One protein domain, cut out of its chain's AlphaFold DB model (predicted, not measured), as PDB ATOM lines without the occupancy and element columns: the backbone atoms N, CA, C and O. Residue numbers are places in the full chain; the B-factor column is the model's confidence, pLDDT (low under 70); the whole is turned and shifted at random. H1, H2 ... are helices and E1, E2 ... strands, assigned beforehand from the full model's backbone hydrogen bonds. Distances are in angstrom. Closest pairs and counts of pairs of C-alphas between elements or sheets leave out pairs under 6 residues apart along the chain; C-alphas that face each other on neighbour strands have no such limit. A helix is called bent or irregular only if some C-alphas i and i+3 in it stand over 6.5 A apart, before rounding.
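AT A GLANCE: This is residues 16 to 108 of the 111 residues of the protein "Hypothetical exported protein" of Bacillus thuringiensis serovar israelensis ATCC 35646 (UniProt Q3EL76). A long, narrow antiparallel sheet of four strands, E1 to E4, has the short helix H1 across one face near the end where E2 begins, and its other face is bare. At the opposite end two parts stick out: the helix H2, an arm that follows E4, and residues 53 to 58 of the loop between E2 and E3. The printed part has 93 residues with two named helices and four named strands, along the chain E1, H1, E2, E3, E4, H2; the sheet's order is E1, E2, E3, E4, and the class is mixed, helices and strands. The outline is flat, spanning 50 by 46 by 19 A, and the whole is only just extended, close to loose, with a radius of gyration of the C-alphas of 18.9 A.

HOW THE PARTS SIT: E2, residues 39 to 49, and E3, residues 62 to 73, are inner strands and form a hairpin, antiparallel at 173 degrees, with N 44 and O 68 2.9 A apart. E3 forms another hairpin with the edge strand E4, residues 76 to 85, antiparallel at 167 degrees, with N 69 and O 80 2.9 A apart. E2, E3 and E4 make a meander, each strand the antiparallel neighbour of the one before. The other edge strand, E1, residues 16 to 20, is antiparallel to E2 at 164 degrees, with N 18 and O 45 2.9 A apart. H1, residues 22 to 33, is on the sheet at a height over the sheet of 9.1 A, over E2 and E3, and runs across the strands, at 72 degrees to E2 on the local plane. Helix and sheet make two layers, a helix on one face of a sheet. The closest C-alphas of H1 and E2 are those of Glu 22 and Phe 40, 6.3 A apart. H2, residues 89 to 106, is not on the sheet and is apart from H1, E1, E2 and E3. Every O i to N i+4 pair is within hydrogen-bond range in H2, and 5 of 8 in H1.

IN THESE COORDINATES: E3 measures 33.7 A from first to last C-alpha, E2 32.0 A, E4 29.2 A and E1 13.3 A. H2 measures 25.7 A and H1 13.8 A. H1 is only just irregular: C-alphas 28 and 31 are 6.6 A apart. C-alpha 16, where E1 begins, is at (137.486, 127.902, 114.405); C-alpha 62, where E3 begins, is at (135.914, 121.470, 122.752); C-alpha 106, where H2 ends, is at (138.635, 87.123, 122.550).

THE WHOLE: The two C-alphas farthest apart, those of Ser 23 and Tyr 108, are 54.5 A apart. Residues 53 to 58 and 89 to 108 stand free; without them the body spans 45 by 19 by 18 A. The printed part has no cut. The link from E2 to E3, 12 residues, is long; the other links are tight. The mean pLDDT of the printed part is 86.6, and residues 51 to 59, 89 and 107 to 108 are under 70.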
ATOM      1  N   VAL A  16     136.619 126.734 114.564       89.06
ATOM      2  CA  VAL A  16     137.486 127.902 114.405       89.06
ATOM      3  C   VAL A  16     138.829 127.406 113.899       89.06
ATOM      4  O   VAL A  16     139.481 126.606 114.566       89.06
ATOM      5  N   SER A  17     139.246 127.854 112.716       92.19
ATOM      6  CA  SER A  17     140.513 127.445 112.104       92.19
ATOM      7  C   SER A  17     141.395 128.634 111.771       92.19
ATOM      8  O   SER A  17     140.911 129.648 111.272       92.19
ATOM      9  N   TYR A  18     142.697 128.470 111.975       94.81
ATOM     10  CA  TYR A  18     143.709 129.455 111.627       94.81
ATOM     11  C   TYR A  18     144.778 128.817 110.744       94.81
ATOM     12  O   TYR A  18     145.341 127.778 111.097       94.81
ATOM     13  N   SER A  19     145.050 129.441 109.600       97.19
ATOM     14  CA  SER A  19     146.164 129.067 108.730       97.19
ATOM     15  C   SER A  19     147.434 129.763 109.201       97.19
ATOM     16  O   SER A  19     147.421 130.960 109.473       97.19
ATOM     17  N   LEU A  20     148.527 129.016 109.275       96.69
ATOM     18  CA  LEU A  20     149.821 129.515 109.717       96.69
ATOM     19  C   LEU A  20     150.659 129.946 108.515       96.69
ATOM     20  O   LEU A  20     150.722 129.239 107.505       96.69
ATOM     21  N   THR A  21     151.358 131.071 108.653       97.81
ATOM     22  CA  THR A  21     152.507 131.372 107.792       97.81
ATOM     23  C   THR A  21     153.624 130.360 108.042       97.81
ATOM     24  O   THR A  21     153.648 129.688 109.075       97.81
ATOM     25  N   GLU A  22     154.605 130.286 107.144       97.50
ATOM     26  CA  GLU A  22     155.770 129.423 107.355       97.50
ATOM     27  C   GLU A  22     156.508 129.748 108.666       97.50
ATOM     28  O   GLU A  22     156.858 128.843 109.422       97.50
ATOM     29  N   SER A  23     156.687 131.034 108.988       97.50
ATOM     30  CA  SER A  23     157.350 131.455 110.228       97.50
ATOM     31  C   SER A  23     156.579 131.032 111.480       97.50
ATOM     32  O   SER A  23     157.179 130.538 112.436       97.50
ATOM     33  N   GLN A  24     155.249 131.169 111.470       97.38
ATOM     34  CA  GLN A  24     154.393 130.713 112.564       97.38
ATOM     35  C   GLN A  24     154.402 129.189 112.674       97.38
ATOM     36  O   GLN A  24     154.519 128.660 113.775       97.38
ATOM     37  N   PHE A  25     154.330 128.471 111.550       96.44
ATOM     38  CA  PHE A  25     154.472 127.019 111.523       96.44
ATOM     39  C   PHE A  25     155.804 126.584 112.141       96.44
ATOM     40  O   PHE A  25     155.803 125.719 113.017       96.44
ATOM     41  N   GLN A  26     156.915 127.218 111.762       96.50
ATOM     42  CA  GLN A  26     158.239 126.900 112.295       96.50
ATOM     43  C   GLN A  26     158.317 127.078 113.814       96.50
ATOM     44  O   GLN A  26     158.757 126.177 114.527       96.50
ATOM     45  N   GLN A  27     157.837 128.214 114.320       95.62
ATOM     46  CA  GLN A  27     157.913 128.548 115.744       95.62
ATOM     47  C   GLN A  27     156.922 127.758 116.608       95.62
ATOM     48  O   GLN A  27     157.269 127.334 117.708       95.62
ATOM     49  N   VAL A  28     155.687 127.578 116.135       92.25
ATOM     50  CA  VAL A  28     154.585 127.024 116.940       92.25
ATOM     51  C   VAL A  28     154.528 125.502 116.847       92.25
ATOM     52  O   VAL A  28     154.270 124.837 117.849       92.25
ATOM     53  N   LEU A  29     154.756 124.940 115.657       92.50
ATOM     54  CA  LEU A  29     154.571 123.511 115.397       92.50
ATOM     55  C   LEU A  29     155.895 122.803 115.119       92.50
ATOM     56  O   LEU A  29     156.196 121.789 115.752       92.50
ATOM     57  N   ASN A  30     156.698 123.317 114.191       95.00
ATOM     58  CA  ASN A  30     157.861 122.587 113.705       95.00
ATOM     59  C   ASN A  30     159.009 122.527 114.716       95.00
ATOM     60  O   ASN A  30     159.769 121.563 114.693       95.00
ATOM     61  N   ASP A  31     159.095 123.463 115.669       94.00
ATOM     62  CA  ASP A  31     160.016 123.315 116.800       94.00
ATOM     63  C   ASP A  31     159.769 122.009 117.577       94.00
ATOM     64  O   ASP A  31     160.705 121.431 118.127       94.00
ATOM     65  N   LYS A  32     158.532 121.499 117.595       92.00
ATOM     66  CA  LYS A  32     158.188 120.226 118.245       92.00
ATOM     67  C   LYS A  32     158.157 119.052 117.279       92.00
ATOM     68  O   LYS A  32     158.640 117.982 117.628       92.00
ATOM     69  N   LEU A  33     157.603 119.245 116.082       91.25
ATOM     70  CA  LEU A  33     157.474 118.172 115.094       91.25
ATOM     71  C   LEU A  33     158.801 117.819 114.417       91.25
ATOM     72  O   LEU A  33     158.947 116.691 113.954       91.25
ATOM     73  N   LYS A  34     159.748 118.765 114.367       93.81
ATOM     74  CA  LYS A  34     161.068 118.624 113.738       93.81
ATOM     75  C   LYS A  34     160.980 118.030 112.324       93.81
ATOM     76  O   LYS A  34     161.754 117.150 111.960       93.81
ATOM     77  N   LEU A  35     160.012 118.489 111.529       93.31
ATOM     78  CA  LEU A  35     159.877 118.072 110.138       93.31
ATOM     79  C   LEU A  35     160.979 118.722 109.310       93.31
ATOM     80  O   LEU A  35     161.117 119.947 109.287       93.31
ATOM     81  N   GLU A  36     161.722 117.884 108.601       94.50
ATOM     82  CA  GLU A  36     162.636 118.306 107.551       94.50
ATOM     83  C   GLU A  36     161.865 118.480 106.243       94.50
ATOM     84  O   GLU A  36     161.094 117.604 105.837       94.50
ATOM     85  N   TYR A  37     162.067 119.616 105.583       96.56
ATOM     86  CA  TYR A  37     161.405 119.942 104.331       96.56
ATOM     87  C   TYR A  37     162.211 120.969 103.529       96.56
ATOM     88  O   TYR A  37     163.013 121.704 104.101       96.56
ATOM     89  N   ASP A  38     161.984 121.006 102.216       97.06
ATOM     90  CA  ASP A  38     162.621 121.962 101.300       97.06
ATOM     91  C   ASP A  38     161.677 123.133 100.965       97.06
ATOM     92  O   ASP A  38     162.124 124.262 100.798       97.06
ATOM     93  N   GLU A  39     160.364 122.875 100.893       97.38
ATOM     94  CA  GLU A  39     159.334 123.884 100.603       97.38
ATOM     95  C   GLU A  39     158.146 123.738 101.565       97.38
ATOM     96  O   GLU A  39     157.576 122.650 101.721       97.38
ATOM     97  N   PHE A  40     157.751 124.839 102.204       97.50
ATOM     98  CA  PHE A  40     156.519 124.914 102.984       97.50
ATOM     99  C   PHE A  40     155.317 125.133 102.060       97.50
ATOM    100  O   PHE A  40     155.298 126.080 101.279       97.50
ATOM    101  N   ILE A  41     154.295 124.279 102.173       97.75
ATOM    102  CA  ILE A  41     153.075 124.382 101.353       97.75
ATOM    103  C   ILE A  41     151.934 125.010 102.146       97.75
ATOM    104  O   ILE A  41     151.187 125.835 101.623       97.75
ATOM    105  N   GLY A  42     151.779 124.631 103.413       97.31
ATOM    106  CA  GLY A  42     150.753 125.209 104.265       97.31
ATOM    107  C   GLY A  42     150.584 124.467 105.578       97.31
ATOM    108  O   GLY A  42     150.911 123.287 105.703       97.31
ATOM    109  N   SER A  43     150.029 125.157 106.566       97.50
ATOM    110  CA  SER A  43     149.649 124.543 107.831       97.50
ATOM    111  C   SER A  43     148.431 125.234 108.425       97.50
ATOM    112  O   SER A  43     148.209 126.422 108.189       97.50
ATOM    113  N   SER A  44     147.636 124.490 109.188       96.88
ATOM    114  CA  SER A  44     146.507 125.031 109.933       96.88
ATOM    115  C   SER A  44     146.308 124.342 111.278       96.88
ATOM    116  O   SER A  44     146.669 123.178 111.467       96.88
ATOM    117  N   ILE A  45     145.707 125.086 112.207       95.50
ATOM    118  CA  ILE A  45     145.208 124.590 113.490       95.50
ATOM    119  C   ILE A  45     143.706 124.868 113.539       95.50
ATOM    120  O   ILE A  45     143.278 126.002 113.326       95.50
ATOM    121  N   GLY A  46     142.907 123.837 113.798       94.19
ATOM    122  CA  GLY A  46     141.455 123.896 113.915       94.19
ATOM    123  C   GLY A  46     140.982 123.442 115.289       94.19
ATOM    124  O   GLY A  46     141.382 122.382 115.762       94.19
ATOM    125  N   LEU A  47     140.112 124.229 115.915       92.19
ATOM    126  CA  LEU A  47     139.381 123.880 117.129       92.19
ATOM    127  C   LEU A  47     137.956 123.496 116.738       92.19
ATOM    128  O   LEU A  47     137.244 124.300 116.139       92.19
ATOM    129  N   HIS A  48     137.553 122.275 117.070       88.94
ATOM    130  CA  HIS A  48     136.231 121.734 116.779       88.94
ATOM    131  C   HIS A  48     135.429 121.624 118.068       88.94
ATOM    132  O   HIS A  48     135.887 121.025 119.042       88.94
ATOM    133  N   PHE A  49     134.215 122.157 118.058       84.88
ATOM    134  CA  PHE A  49     133.308 122.179 119.199       84.88
ATOM    135  C   PHE A  49     132.091 121.291 118.943       84.88
ATOM    136  O   PHE A  49     131.728 120.997 117.798       84.88
ATOM    137  N   ASN A  50     131.438 120.846 120.017       78.19
ATOM    138  CA  ASN A  50     130.166 120.151 119.891       78.19
ATOM    139  C   ASN A  50     129.072 121.111 119.400       78.19
ATOM    140  O   ASN A  50     129.033 122.286 119.751       78.19
ATOM    141  N   ALA A  51     128.167 120.599 118.568       68.62
ATOM    142  CA  ALA A  51     126.997 121.363 118.160       68.62
ATOM    143  C   ALA A  51     126.001 121.405 119.328       68.62
ATOM    144  O   ALA A  51     125.527 120.357 119.779       68.62
ATOM    145  N   ILE A  52     125.663 122.601 119.807       62.06
ATOM    146  CA  ILE A  52     124.652 122.779 120.850       62.06
ATOM    147  C   ILE A  52     123.392 123.344 120.229       62.06
ATOM    148  O   ILE A  52     123.384 124.440 119.691       62.06
ATOM    149  N   LYS A  53     122.302 122.578 120.332       55.22
ATOM    150  CA  LYS A  53     120.981 123.006 119.854       55.22
ATOM    151  C   LYS A  53     120.326 124.067 120.748       55.22
ATOM    152  O   LYS A  53     119.379 124.695 120.303       55.22
ATOM    153  N   ASP A  54     120.761 124.210 122.003       56.94
ATOM    154  CA  ASP A  54     120.154 125.107 122.997       56.94
ATOM    155  C   ASP A  54     121.164 125.457 124.107       56.94
ATOM    156  O   ASP A  54     121.613 124.568 124.836       56.94
ATOM    157  N   SER A  55     121.510 126.738 124.264       56.81
ATOM    158  CA  SER A  55     122.431 127.229 125.304       56.81
ATOM    159  C   SER A  55     121.908 127.014 126.730       56.81
ATOM    160  O   SER A  55     122.688 127.003 127.681       56.81
ATOM    161  N   LYS A  56     120.602 126.756 126.899       58.34
ATOM    162  CA  LYS A  56     120.009 126.342 128.180       58.34
ATOM    163  C   LYS A  56     120.256 124.864 128.502       58.34
ATOM    164  O   LYS A  56     120.051 124.458 129.643       58.34
ATOM    165  N   LYS A  57     120.686 124.052 127.526       59.50
ATOM    166  CA  LYS A  57     120.984 122.614 127.689       59.50
ATOM    167  C   LYS A  57     122.469 122.313 127.911       59.50
ATOM    168  O   LYS A  57     122.795 121.169 128.223       59.50
ATOM    169  N   GLY A  58     123.358 123.298 127.772       61.38
ATOM    170  CA  GLY A  58     124.791 123.147 128.039       61.38
ATOM    171  C   GLY A  58     125.665 124.205 127.358       61.38
ATOM    172  O   GLY A  58     125.185 124.992 126.546       61.38
ATOM    173  N   SER A  59     126.959 124.203 127.689       64.81
ATOM    174  CA  SER A  59     127.996 125.062 127.094       64.81
ATOM    175  C   SER A  59     128.762 124.347 125.983       64.81
ATOM    176  O   SER A  59     129.025 123.148 126.124       64.81
ATOM    177  N   MET A  60     129.167 125.070 124.926       73.75
ATOM    178  CA  MET A  60     129.967 124.493 123.835       73.75
ATOM    179  C   MET A  60     131.256 123.904 124.406       73.75
ATOM    180  O   MET A  60     132.019 124.582 125.091       73.75
ATOM    181  N   GLY A  61     131.458 122.615 124.162       78.69
ATOM    182  CA  GLY A  61     132.615 121.854 124.606       78.69
ATOM    183  C   GLY A  61     133.568 121.628 123.445       78.69
ATOM    184  O   GLY A  61     133.137 121.239 122.358       78.69
ATOM    185  N   LEU A  62     134.859 121.853 123.685       84.31
ATOM    186  CA  LEU A  62     135.914 121.470 122.752       84.31
ATOM    187  C   LEU A  62     135.895 119.946 122.584       84.31
ATOM    188  O   LEU A  62     136.048 119.213 123.558       84.31
ATOM    189  N   LEU A  63     135.699 119.492 121.351       86.75
ATOM    190  CA  LEU A  63     135.716 118.084 120.975       86.75
ATOM    191  C   LEU A  63     137.061 117.666 120.420       86.75
ATOM    192  O   LEU A  63     137.489 116.544 120.655       86.75
ATOM    193  N   GLU A  64     137.713 118.525 119.642       91.12
ATOM    194  CA  GLU A  64     138.924 118.122 118.942       91.12
ATOM    195  C   GLU A  64     139.799 119.312 118.564       91.12
ATOM    196  O   GLU A  64     139.307 120.366 118.165       91.12
ATOM    197  N   ILE A  65     141.111 119.115 118.655       93.31
ATOM    198  CA  ILE A  65     142.105 119.975 118.018       93.31
ATOM    199  C   ILE A  65     142.656 119.219 116.811       93.31
ATOM    200  O   ILE A  65     143.150 118.098 116.951       93.31
ATOM    201  N   ARG A  66     142.588 119.841 115.635       94.94
ATOM    202  CA  ARG A  66     143.180 119.343 114.392       94.94
ATOM    203  C   ARG A  66     144.365 120.197 114.011       94.94
ATOM    204  O   ARG A  66     144.248 121.414 113.943       94.94
ATOM    205  N   ILE A  67     145.483 119.564 113.706       95.38
ATOM    206  CA  ILE A  67     146.644 120.222 113.116       95.38
ATOM    207  C   ILE A  67     146.896 119.560 111.772       95.38
ATOM    208  O   ILE A  67     147.027 118.341 111.707       95.38
ATOM    209  N   ALA A  68     146.969 120.356 110.711       96.44
ATOM    210  CA  ALA A  68     147.341 119.893 109.383       96.44
ATOM    211  C   ALA A  68     148.617 120.604 108.930       96.44
ATOM    212  O   ALA A  68     148.782 121.808 109.132       96.44
ATOM    213  N   VAL A  69     149.524 119.854 108.315       97.00
ATOM    214  CA  VAL A  69     150.780 120.358 107.759       97.00
ATOM    215  C   VAL A  69     150.974 119.732 106.386       97.00
ATOM    216  O   VAL A  69     150.811 118.525 106.217       97.00
ATOM    217  N   SER A  70     151.318 120.555 105.404       97.69
ATOM    218  CA  SER A  70     151.733 120.145 104.067       97.69
ATOM    219  C   SER A  70     153.088 120.774 103.761       97.69
ATOM    220  O   SER A  70     153.261 121.988 103.873       97.69
ATOM    221  N   VAL A  71     154.049 119.943 103.373       97.19
ATOM    222  CA  VAL A  71     155.412 120.346 102.998       97.19
ATOM    223  C   VAL A  71     155.882 119.511 101.810       97.19
ATOM    224  O   VAL A  71     155.353 118.422 101.585       97.19
ATOM    225  N   LYS A  72     156.881 119.977 101.058       97.88
ATOM    226  CA  LYS A  72     157.600 119.130 100.098       97.88
ATOM    227  C   LYS A  72     159.006 118.820 100.582       97.88
ATOM    228  O   LYS A  72     159.691 119.682 101.133       97.88
ATOM    229  N   LYS A  73     159.439 117.596 100.305       96.00
ATOM    230  CA  LYS A  73     160.824 117.147 100.441       96.00
ATOM    231  C   LYS A  73     161.178 116.357  99.189       96.00
ATOM    232  O   LYS A  73     160.407 115.480  98.816       96.00
ATOM    233  N   GLU A  74     162.278 116.692  98.520       94.69
ATOM    234  CA  GLU A  74     162.745 115.977  97.316       94.69
ATOM    235  C   GLU A  74     161.661 115.855  96.220       94.69
ATOM    236  O   GLU A  74     161.487 114.815  95.592       94.69
ATOM    237  N   ASN A  75     160.889 116.929  96.005       91.50
ATOM    238  CA  ASN A  75     159.723 116.984  95.104       91.50
ATOM    239  C   ASN A  75     158.537 116.069  95.471       91.50
ATOM    240  O   ASN A  75     157.571 115.985  94.711       91.50
ATOM    241  N   VAL A  76     158.547 115.441  96.647       95.75
ATOM    242  CA  VAL A  76     157.427 114.649  97.169       95.75
ATOM    243  C   VAL A  76     156.595 115.495  98.131       95.75
ATOM    244  O   VAL A  76     157.118 116.054  99.095       95.75
ATOM    245  N   LEU A  77     155.282 115.578  97.889       96.31
ATOM    246  CA  LEU A  77     154.336 116.208  98.812       96.31
ATOM    247  C   LEU A  77     154.111 115.298 100.025       96.31
ATOM    248  O   LEU A  77     153.625 114.176  99.890       96.31
ATOM    249  N   LYS A  78     154.402 115.814 101.218       94.88
ATOM    250  CA  LYS A  78     154.118 115.166 102.495       94.88
ATOM    251  C   LYS A  78     153.004 115.914 103.209       94.88
ATOM    252  O   LYS A  78     153.100 117.119 103.440       94.88
ATOM    253  N   GLN A  79     151.968 115.178 103.595       95.12
ATOM    254  CA  GLN A  79     150.858 115.690 104.389       95.12
ATOM    255  C   GLN A  79     150.815 114.963 105.727       95.12
ATOM    256  O   GLN A  79     150.818 113.735 105.776       95.12
ATOM    257  N   GLN A  80     150.778 115.725 106.813       92.75
ATOM    258  CA  GLN A  80     150.648 115.200 108.163       92.75
ATOM    259  C   GLN A  80     149.445 115.837 108.841       92.75
ATOM    260  O   GLN A  80     149.249 117.051 108.777       92.75
ATOM    261  N   GLN A  81     148.643 115.001 109.494       94.88
ATOM    262  CA  GLN A  81     147.484 115.425 110.263       94.88
ATOM    263  C   GLN A  81     147.577 114.844 111.670       94.88
ATOM    264  O   GLN A  81     147.891 113.668 111.844       94.88
ATOM    265  N   ILE A  82     147.328 115.681 112.671       92.38
ATOM    266  CA  ILE A  82     147.316 115.308 114.083       92.38
ATOM    267  C   ILE A  82     145.945 115.676 114.633       92.38
ATOM    268  O   ILE A  82     145.508 116.820 114.499       92.38
ATOM    269  N   PHE A  83     145.288 114.703 115.253       92.19
ATOM    270  CA  PHE A  83     143.971 114.849 115.855       92.19
ATOM    271  C   PHE A  83     144.088 114.568 117.346       92.19
ATOM    272  O   PHE A  83     144.573 113.509 117.747       92.19
ATOM    273  N   VAL A  84     143.658 115.521 118.166       89.88
ATOM    274  CA  VAL A  84     143.556 115.351 119.616       89.88
ATOM    275  C   VAL A  84     142.096 115.504 119.990       89.88
ATOM    276  O   VAL A  84     141.589 116.623 120.045       89.88
ATOM    277  N   SER A  85     141.423 114.379 120.212       88.19
ATOM    278  CA  SER A  85     139.999 114.345 120.539       88.19
ATOM    279  C   SER A  85     139.784 114.289 122.056       88.19
ATOM    280  O   SER A  85     140.461 113.558 122.781       88.19
ATOM    281  N   PHE A  86     138.807 115.048 122.537       81.75
ATOM    282  CA  PHE A  86     138.404 115.151 123.930       81.75
ATOM    283  C   PHE A  86     137.021 114.528 124.080       81.75
ATOM    284  O   PHE A  86     136.018 115.058 123.611       81.75
ATOM    285  N   ASN A  87     136.973 113.386 124.757       71.56
ATOM    286  CA  ASN A  87     135.725 112.743 125.140       71.56
ATOM    287  C   ASN A  87     135.413 113.050 126.602       71.56
ATOM    288  O   ASN A  87     136.312 113.136 127.444       71.56
ATOM    289  N   ASP A  88     134.125 113.149 126.921       70.06
ATOM    290  CA  ASP A  88     133.701 113.227 128.311       70.06
ATOM    291  C   ASP A  88     134.070 111.934 129.073       70.06
ATOM    292  O   ASP A  88     134.263 110.852 128.507       70.06
ATOM    293  N   LYS A  89     134.166 112.045 130.402       68.31
ATOM    294  CA  LYS A  89     134.568 110.940 131.286       68.31
ATOM    295  C   LYS A  89     133.667 109.705 131.148       68.31
ATOM    296  O   LYS A  89     134.153 108.584 131.281       68.31
ATOM    297  N   LYS A  90     132.369 109.892 130.894       72.75
ATOM    298  CA  LYS A  90     131.402 108.795 130.754       72.75
ATOM    299  C   LYS A  90     131.648 108.034 129.451       72.75
ATOM    300  O   LYS A  90     131.695 106.808 129.472       72.75
ATOM    301  N   SER A  91     131.872 108.757 128.359       72.19
ATOM    302  CA  SER A  91     132.225 108.205 127.053       72.19
ATOM    303  C   SER A  91     133.550 107.432 127.115       72.19
ATOM    304  O   SER A  91     133.608 106.290 126.665       72.19
ATOM    305  N   ASN A  92     134.575 107.977 127.781       71.94
ATOM    306  CA  ASN A  92     135.852 107.278 127.985       71.94
ATOM    307  C   ASN A  92     135.718 106.001 128.823       71.94
ATOM    308  O   ASN A  92     136.302 104.972 128.479       71.94
ATOM    309  N   ASN A  93     134.938 106.041 129.906       77.94
ATOM    310  CA  ASN A  93     134.697 104.857 130.730       77.94
ATOM    311  C   ASN A  93     133.972 103.761 129.944       77.94
ATOM    312  O   ASN A  93     134.363 102.602 130.034       77.94
ATOM    313  N   LYS A  94     132.979 104.130 129.128       82.12
ATOM    314  CA  LYS A  94     132.261 103.179 128.275       82.12
ATOM    315  C   LYS A  94     133.184 102.527 127.241       82.12
ATOM    316  O   LYS A  94     133.191 101.311 127.135       82.12
ATOM    317  N   ILE A  95     134.008 103.307 126.536       80.50
ATOM    318  CA  ILE A  95     134.975 102.764 125.562       80.50
ATOM    319  C   ILE A  95     135.945 101.791 126.244       80.50
ATOM    320  O   ILE A  95     136.251 100.730 125.701       80.50
ATOM    321  N   LYS A  96     136.410 102.123 127.454       84.75
ATOM    322  CA  LYS A  96     137.261 101.230 128.246       84.75
ATOM    323  C   LYS A  96     136.538  99.929 128.599       84.75
ATOM    324  O   LYS A  96     137.130  98.864 128.464       84.75
ATOM    325  N   GLU A  97     135.289 100.001 129.053       89.75
ATOM    326  CA  GLU A  97     134.480  98.812 129.346       89.75
ATOM    327  C   GLU A  97     134.254  97.954 128.098       89.75
ATOM    328  O   GLU A  97     134.465  96.744 128.159       89.75
ATOM    329  N   ASP A  98     133.915  98.566 126.962       87.00
ATOM    330  CA  ASP A  98     133.717  97.877 125.684       87.00
ATOM    331  C   ASP A  98     135.005  97.169 125.226       87.00
ATOM    332  O   ASP A  98     134.969  96.005 124.823       87.00
ATOM    333  N   TYR A  99     136.165  97.818 125.374       83.19
ATOM    334  CA  TYR A  99     137.465  97.207 125.092       83.19
ATOM    335  C   TYR A  99     137.777  96.028 126.023       83.19
ATOM    336  O   TYR A  99     138.174  94.960 125.558       83.19
ATOM    337  N   LEU A 100     137.564  96.184 127.334       91.19
ATOM    338  CA  LEU A 100     137.765  95.100 128.301       91.19
ATOM    339  C   LEU A 100     136.802  93.930 128.044       91.19
ATOM    340  O   LEU A 100     137.175  92.770 128.204       91.19
ATOM    341  N   ASN A 101     135.568  94.210 127.620       90.31
ATOM    342  CA  ASN A 101     134.599  93.196 127.207       90.31
ATOM    343  C   ASN A 101     135.062  92.444 125.960       90.31
ATOM    344  O   ASN A 101     134.992  91.215 125.947       90.31
ATOM    345  N   TYR A 102     135.562  93.158 124.952       85.88
ATOM    346  CA  TYR A 102     136.147  92.561 123.755       85.88
ATOM    347  C   TYR A 102     137.343  91.664 124.101       85.88
ATOM    348  O   TYR A 102     137.368  90.506 123.692       85.88
ATOM    349  N   GLN A 103     138.288  92.148 124.917       87.50
ATOM    350  CA  GLN A 103     139.435  91.350 125.361       87.50
ATOM    351  C   GLN A 103     139.003  90.082 126.096       87.50
ATOM    352  O   GLN A 103     139.558  89.018 125.843       87.50
ATOM    353  N   ARG A 104     137.999  90.173 126.978       90.12
ATOM    354  CA  ARG A 104     137.454  88.996 127.669       90.12
ATOM    355  C   ARG A 104     136.854  87.989 126.698       90.12
ATOM    356  O   ARG A 104     137.142  86.813 126.839       90.12
ATOM    357  N   HIS A 105     136.073  88.430 125.711       78.62
ATOM    358  CA  HIS A 105     135.488  87.526 124.713       78.62
ATOM    359  C   HIS A 105     136.546  86.887 123.811       78.62
ATOM    360  O   HIS A 105     136.423  85.715 123.477       78.62
ATOM    361  N   PHE A 106     137.585  87.631 123.430       73.88
ATOM    362  CA  PHE A 106     138.635  87.123 122.550       73.88
ATOM    363  C   PHE A 106     139.608  86.182 123.280       73.88
ATOM    364  O   PHE A 106     139.992  85.152 122.738       73.88
ATOM    365  N   ASN A 107     139.942  86.479 124.538       63.22
ATOM    366  CA  ASN A 107     140.805  85.628 125.365       63.22
ATOM    367  C   ASN A 107     140.084  84.387 125.928       63.22
ATOM    368  O   ASN A 107     140.729  83.575 126.579       63.22
ATOM    369  N   TYR A 108     138.774  84.237 125.700       55.47
ATOM    370  CA  TYR A 108     137.989  83.059 126.097       55.47
ATOM    371  C   TYR A 108     137.850  82.020 124.964       55.47
ATOM    372  O   TYR A 108     137.222  80.987 125.154       55.47
TER     373      TYR A 108